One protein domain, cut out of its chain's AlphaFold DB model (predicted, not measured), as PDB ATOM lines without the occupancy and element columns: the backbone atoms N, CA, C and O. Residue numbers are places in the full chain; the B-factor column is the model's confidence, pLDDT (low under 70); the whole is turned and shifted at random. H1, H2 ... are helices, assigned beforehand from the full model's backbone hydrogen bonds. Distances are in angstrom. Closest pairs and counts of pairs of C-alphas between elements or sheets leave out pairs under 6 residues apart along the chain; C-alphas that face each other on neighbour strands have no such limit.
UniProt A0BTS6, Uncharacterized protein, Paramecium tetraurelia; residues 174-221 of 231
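AT A GLANCE: This is residues 174 to 221 of the 231 residues of an uncharacterized protein of Paramecium tetraurelia (UniProt A0BTS6). Three helices make a flat, narrow horseshoe: long H1 is one leg, short H2 spans the far end, and H3 comes back as the other leg, roughly side by side with H1. The frame is loosely formed, with few contacts, and the two legs meet towards the first and last printed residues. The printed part has 48 residues, with three named helices in the order H1, H2, H3 and no named strand; the class is all helix. It is only just loose, close to compact, with a radius of gyration of the C-alphas of 11.6 A, and spans 34 by 19 by 9 A.

IN THESE COORDINATES: H1, residues 174 to 191, begins with C-alpha 174 at (-76.269, -10.610, 47.729) and is 26.0 A long from first to last C-alpha. H2, residues 194 to 202, begins with C-alpha 194 at (-87.156, -6.967, 77.571) and is 10.7 A long. H3, residues 207 to 219, is 16.9 A long and ends with C-alpha 219 at (-69.617, -14.401, 55.351).

HOW THE PARTS SIT: H1 touches H2 with residues 189 to 190 alone; the closest C-alphas, of Ile 189 and Gln 197, are 6.1 A apart. These two run opposite ways at a steep tilt of 48 degrees. H2 and H3 are close but not clearly touching, their closest C-alphas, of Leu 201 and Thr 207, being 5.9 A apart. They run the same way at a steep tilt of 63 degrees. Residues 175 to 182 of H1 touch residues 215 to 219 of H3, with the closest C-alphas, of Lys 178 and Leu 218, 7.1 A apart. H1 and H3 run opposite ways at a shallow tilt of 15 degrees. In H1, H2 and H3 every O i to N i+4 pair is within hydrogen-bond range.

THE WHOLE: The C-alphas farthest apart, of Gln 195 and Glu 221, are 34.7 A apart. The printed part has no cut, and both links are tight. Residues 202 to 210, of which 207 to 210 belong to H3, stand free. The mean pLDDT of the printed part is 72.8, and residues 201 to 221 are under 70.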
ATOM      1  N   LYS A 174     -75.790  -9.618  46.737       88.44
ATOM      2  CA  LYS A 174     -76.269 -10.610  47.729       88.44
ATOM      3  C   LYS A 174     -75.585 -10.446  49.091       88.44
ATOM      4  O   LYS A 174     -76.274 -10.505  50.106       88.44
ATOM      5  N   GLN A 175     -74.273 -10.222  49.117       89.31
ATOM      6  CA  GLN A 175     -73.510 -10.072  50.359       89.31
ATOM      7  C   GLN A 175     -73.930  -8.806  51.116       89.31
ATOM      8  O   GLN A 175     -74.257  -8.869  52.301       89.31
ATOM      9  N   LEU A 176     -74.036  -7.678  50.413       92.19
ATOM     10  CA  LEU A 176     -74.438  -6.407  51.013       92.19
ATOM     11  C   LEU A 176     -75.881  -6.451  51.542       92.19
ATOM     12  O   LEU A 176     -76.156  -5.936  52.625       92.19
ATOM     13  N   ARG A 177     -76.796  -7.141  50.841       91.00
ATOM     14  CA  ARG A 177     -78.160  -7.415  51.338       91.00
ATOM     15  C   ARG A 177     -78.169  -8.243  52.610       91.00
ATOM     16  O   ARG A 177     -78.880  -7.883  53.545       91.00
ATOM     17  N   LYS A 178     -77.402  -9.340  52.646       86.56
ATOM     18  CA  LYS A 178     -77.269 -10.188  53.839       86.56
ATOM     19  C   LYS A 178     -76.779  -9.351  55.024       86.56
ATOM     20  O   LYS A 178     -77.415  -9.361  56.074       86.56
ATOM     21  N   LYS A 179     -75.717  -8.561  54.829       88.88
ATOM     22  CA  LYS A 179     -75.160  -7.679  55.865       88.88
ATOM     23  C   LYS A 179     -76.181  -6.647  56.349       88.88
ATOM     24  O   LYS A 179     -76.434  -6.548  57.548       88.88
ATOM     25  N   TYR A 180     -76.852  -5.956  55.426       93.25
ATOM     26  CA  TYR A 180     -77.897  -4.992  55.771       93.25
ATOM     27  C   TYR A 180     -79.049  -5.627  56.558       93.25
ATOM     28  O   TYR A 180     -79.505  -5.057  57.547       93.25
ATOM     29  N   PHE A 181     -79.496  -6.823  56.167       90.44
ATOM     30  CA  PHE A 181     -80.538  -7.555  56.886       90.44
ATOM     31  C   PHE A 181     -80.134  -7.856  58.334       90.44
ATOM     32  O   PHE A 181     -80.929  -7.622  59.244       90.44
ATOM     33  N   VAL A 182     -78.897  -8.311  58.560       85.56
ATOM     34  CA  VAL A 182     -78.396  -8.588  59.914       85.56
ATOM     35  C   VAL A 182     -78.366  -7.321  60.770       85.56
ATOM     36  O   VAL A 182     -78.843  -7.353  61.905       85.56
ATOM     37  N   ILE A 183     -77.888  -6.198  60.224       88.94
ATOM     38  CA  ILE A 183     -77.881  -4.900  60.924       88.94
ATOM     39  C   ILE A 183     -79.304  -4.509  61.351       88.94
ATOM     40  O   ILE A 183     -79.528  -4.133  62.503       88.94
ATOM     41  N   GLN A 184     -80.283  -4.627  60.446       89.31
ATOM     42  CA  GLN A 184     -81.679  -4.295  60.755       89.31
ATOM     43  C   GLN A 184     -82.279  -5.248  61.798       89.31
ATOM     44  O   GLN A 184     -82.974  -4.801  62.710       89.31
ATOM     45  N   LEU A 185     -82.002  -6.551  61.700       86.06
ATOM     46  CA  LEU A 185     -82.486  -7.538  62.665       86.06
ATOM     47  C   LEU A 185     -81.937  -7.260  64.069       86.06
ATOM     48  O   LEU A 185     -82.681  -7.309  65.048       86.06
ATOM     49  N   PHE A 186     -80.649  -6.930  64.162       85.06
ATOM     50  CA  PHE A 186     -80.015  -6.569  65.423       85.06
ATOM     51  C   PHE A 186     -80.642  -5.309  66.040       85.06
ATOM     52  O   PHE A 186     -80.958  -5.298  67.233       85.06
ATOM     53  N   ASP A 187     -80.901  -4.273  65.238       87.25
ATOM     54  CA  ASP A 187     -81.587  -3.062  65.707       87.25
ATOM     55  C   ASP A 187     -83.007  -3.354  66.221       87.25
ATOM     56  O   ASP A 187     -83.403  -2.870  67.282       87.25
ATOM     57  N   ILE A 188     -83.764  -4.207  65.524       87.00
ATOM     58  CA  ILE A 188     -85.110  -4.614  65.956       87.00
ATOM     59  C   ILE A 188     -85.055  -5.331  67.307       87.00
ATOM     60  O   ILE A 188     -85.828  -5.003  68.210       87.00
ATOM     61  N   ILE A 189     -84.140  -6.292  67.465       84.44
ATOM     62  CA  ILE A 189     -84.001  -7.057  68.710       84.44
ATOM     63  C   ILE A 189     -83.613  -6.125  69.858       84.44
ATOM     64  O   ILE A 189     -84.250  -6.156  70.907       84.44
ATOM     65  N   THR A 190     -82.612  -5.265  69.664       84.25
ATOM     66  CA  THR A 190     -82.112  -4.367  70.721       84.25
ATOM     67  C   THR A 190     -83.134  -3.321  71.166       84.25
ATOM     68  O   THR A 190     -83.103  -2.898  72.322       84.25
ATOM     69  N   ARG A 191     -84.078  -2.938  70.299       88.12
ATOM     70  CA  ARG A 191     -85.179  -2.016  70.637       88.12
ATOM     71  C   ARG A 191     -86.438  -2.703  71.162       88.12
ATOM     72  O   ARG A 191     -87.335  -2.019  71.654       88.12
ATOM     73  N   ALA A 192     -86.545  -4.025  71.049       86.75
ATOM     74  CA  ALA A 192     -87.726  -4.750  71.503       86.75
ATOM     75  C   ALA A 192     -87.874  -4.680  73.041       86.75
ATOM     76  O   ALA A 192     -86.875  -4.543  73.743       86.75
ATOM     77  N   PRO A 193     -89.088  -4.814  73.608       92.31
ATOM     78  CA  PRO A 193     -89.271  -4.890  75.058       92.31
ATOM     79  C   PRO A 193     -88.460  -6.040  75.683       92.31
ATOM     80  O   PRO A 193     -88.341  -7.089  75.046       92.31
ATOM     81  N   PRO A 194     -87.988  -5.935  76.942       85.31
ATOM     82  CA  PRO A 194     -87.156  -6.967  77.571       85.31
ATOM     83  C   PRO A 194     -87.758  -8.376  77.532       85.31
ATOM     84  O   PRO A 194     -87.038  -9.348  77.373       85.31
ATOM     85  N   GLN A 195     -89.084  -8.505  77.612       86.81
ATOM     86  CA  GLN A 195     -89.775  -9.796  77.501       86.81
ATOM     87  C   GLN A 195     -89.656 -10.404  76.096       86.81
ATOM     88  O   GLN A 195     -89.515 -11.615  75.947       86.81
ATOM     89  N   VAL A 196     -89.704  -9.567  75.057       83.50
ATOM     90  CA  VAL A 196     -89.515  -9.981  73.662       83.50
ATOM     91  C   VAL A 196     -88.045 -10.293  73.420       83.50
ATOM     92  O   VAL A 196     -87.748 -11.340  72.857       83.50
ATOM     93  N   GLN A 197     -87.130  -9.464  73.933       80.12
ATOM     94  CA  GLN A 197     -85.698  -9.755  73.912       80.12
ATOM     95  C   GLN A 197     -85.404 -11.090  74.587       80.12
ATOM     96  O   GLN A 197     -84.767 -11.932  73.984       80.12
ATOM     97  N   GLN A 198     -85.924 -11.344  75.786       75.94
ATOM     98  CA  GLN A 198     -85.750 -12.615  76.490       75.94
ATOM     99  C   GLN A 198     -86.443 -13.788  75.804       75.94
ATOM    100  O   GLN A 198     -86.008 -14.914  75.985       75.94
ATOM    101  N   ARG A 199     -87.493 -13.588  75.005       79.06
ATOM    102  CA  ARG A 199     -88.048 -14.677  74.184       79.06
ATOM    103  C   ARG A 199     -87.154 -14.970  72.985       79.06
ATOM    104  O   ARG A 199     -86.796 -16.124  72.779       79.06
ATOM    105  N   LEU A 200     -86.737 -13.933  72.262       74.00
ATOM    106  CA  LEU A 200     -85.855 -14.041  71.098       74.00
ATOM    107  C   LEU A 200     -84.452 -14.541  71.484       74.00
ATOM    108  O   LEU A 200     -83.858 -15.329  70.759       74.00
ATOM    109  N   LEU A 201     -83.942 -14.121  72.644       68.81
ATOM    110  CA  LEU A 201     -82.638 -14.487  73.202       68.81
ATOM    111  C   LEU A 201     -82.710 -15.698  74.142       68.81
ATOM    112  O   LEU A 201     -81.731 -16.406  74.296       68.81
ATOM    113  N   GLY A 202     -83.837 -15.968  74.795       58.75
ATOM    114  CA  GLY A 202     -84.001 -17.079  75.749       58.75
ATOM    115  C   GLY A 202     -84.429 -18.386  75.090       58.75
ATOM    116  O   GLY A 202     -84.023 -19.449  75.553       58.75
ATOM    117  N   GLN A 203     -85.095 -18.331  73.927       56.03
ATOM    118  CA  GLN A 203     -85.038 -19.443  72.964       56.03
ATOM    119  C   GLN A 203     -83.623 -19.659  72.412       56.03
ATOM    120  O   GLN A 203     -83.351 -20.627  71.710       56.03
ATOM    121  N   ALA A 204     -82.699 -18.772  72.762       49.06
ATOM    122  CA  ALA A 204     -81.400 -18.698  72.172       49.06
ATOM    123  C   ALA A 204     -80.294 -18.553  73.229       49.06
ATOM    124  O   ALA A 204     -79.414 -17.701  73.156       49.06
ATOM    125  N   LYS A 205     -80.182 -19.581  74.080       49.34
ATOM    126  CA  LYS A 205     -78.848 -20.030  74.546       49.34
ATOM    127  C   LYS A 205     -77.835 -20.171  73.392       49.34
ATOM    128  O   LYS A 205     -76.638 -20.253  73.625       49.34
ATOM    129  N   TYR A 206     -78.329 -20.140  72.157       49.31
ATOM    130  CA  TYR A 206     -77.596 -20.034  70.926       49.31
ATOM    131  C   TYR A 206     -77.399 -18.600  70.388       49.31
ATOM    132  O   TYR A 206     -76.437 -18.471  69.673       49.31
ATOM    133  N   THR A 207     -78.128 -17.506  70.686       50.25
ATOM    134  CA  THR A 207     -78.191 -16.275  69.831       50.25
ATOM    135  C   THR A 207     -76.942 -15.429  69.726       50.25
ATOM    136  O   THR A 207     -76.716 -14.893  68.654       50.25
ATOM    137  N   THR A 208     -76.120 -15.243  70.753       51.50
ATOM    138  CA  THR A 208     -74.855 -14.518  70.529       51.50
ATOM    139  C   THR A 208     -73.897 -15.365  69.708       51.50
ATOM    140  O   THR A 208     -73.226 -14.822  68.837       51.50
ATOM    141  N   SER A 209     -73.893 -16.689  69.914       53.06
ATOM    142  CA  SER A 209     -73.167 -17.622  69.050       53.06
ATOM    143  C   SER A 209     -73.839 -17.803  67.694       53.06
ATOM    144  O   SER A 209     -73.131 -17.914  66.734       53.06
ATOM    145  N   PHE A 210     -75.164 -17.740  67.577       58.88
ATOM    146  CA  PHE A 210     -75.978 -18.054  66.405       58.88
ATOM    147  C   PHE A 210     -76.143 -16.827  65.546       58.88
ATOM    148  O   PHE A 210     -76.110 -16.965  64.352       58.88
ATOM    149  N   LEU A 211     -76.234 -15.618  66.093       57.16
ATOM    150  CA  LEU A 211     -76.074 -14.405  65.299       57.16
ATOM    151  C   LEU A 211     -74.620 -14.276  64.846       57.16
ATOM    152  O   LEU A 211     -74.425 -13.920  63.696       57.16
ATOM    153  N   LYS A 212     -73.615 -14.634  65.669       55.25
ATOM    154  CA  LYS A 212     -72.209 -14.729  65.214       55.25
ATOM    155  C   LYS A 212     -71.968 -15.844  64.196       55.25
ATOM    156  O   LYS A 212     -71.176 -15.642  63.293       55.25
ATOM    157  N   THR A 213     -72.607 -16.997  64.342       59.91
ATOM    158  CA  THR A 213     -72.482 -18.165  63.465       59.91
ATOM    159  C   THR A 213     -73.277 -17.918  62.203       59.91
ATOM    160  O   THR A 213     -72.733 -18.110  61.146       59.91
ATOM    161  N   LEU A 214     -74.475 -17.344  62.264       57.84
ATOM    162  CA  LEU A 214     -75.211 -16.866  61.097       57.84
ATOM    163  C   LEU A 214     -74.436 -15.737  60.404       57.84
ATOM    164  O   LEU A 214     -74.374 -15.728  59.188       57.84
ATOM    165  N   LEU A 215     -73.793 -14.820  61.138       58.09
ATOM    166  CA  LEU A 215     -72.862 -13.838  60.564       58.09
ATOM    167  C   LEU A 215     -71.690 -14.540  59.866       58.09
ATOM    168  O   LEU A 215     -71.462 -14.272  58.695       58.09
ATOM    169  N   ASN A 216     -70.996 -15.464  60.533       59.53
ATOM    170  CA  ASN A 216     -69.866 -16.206  59.971       59.53
ATOM    171  C   ASN A 216     -70.286 -17.071  58.771       59.53
ATOM    172  O   ASN A 216     -69.678 -16.962  57.719       59.53
ATOM    173  N   ASP A 217     -71.359 -17.845  58.870       56.78
ATOM    174  CA  ASP A 217     -71.918 -18.695  57.813       56.78
ATOM    175  C   ASP A 217     -72.453 -17.864  56.634       56.78
ATOM    176  O   ASP A 217     -72.455 -18.318  55.494       56.78
ATOM    177  N   LEU A 218     -72.888 -16.619  56.863       54.03
ATOM    178  CA  LEU A 218     -73.256 -15.693  55.787       54.03
ATOM    179  C   LEU A 218     -72.041 -14.998  55.150       54.03
ATOM    180  O   LEU A 218     -72.185 -14.523  54.019       54.03
ATOM    181  N   MET A 219     -70.896 -14.935  55.846       55.81
ATOM    182  CA  MET A 219     -69.617 -14.401  55.351       55.81
ATOM    183  C   MET A 219     -68.712 -15.478  54.721       55.81
ATOM    184  O   MET A 219     -67.850 -15.127  53.923       55.81
ATOM    185  N   ILE A 220     -68.917 -16.766  55.023       50.78
ATOM    186  CA  ILE A 220     -68.188 -17.906  54.442       50.78
ATOM    187  C   ILE A 220     -68.995 -18.469  53.264       50.78
ATOM    188  O   ILE A 220     -69.565 -19.546  53.332       50.78
ATOM    189  N   GLU A 221     -69.057 -17.735  52.160       52.25
ATOM    190  CA  GLU A 221     -69.204 -18.344  50.832       52.25
ATOM    191  C   GLU A 221     -68.296 -17.540  49.907       52.25
ATOM    192  O   GLU A 221     -68.740 -16.662  49.165       52.25
TER     193      GLU A 221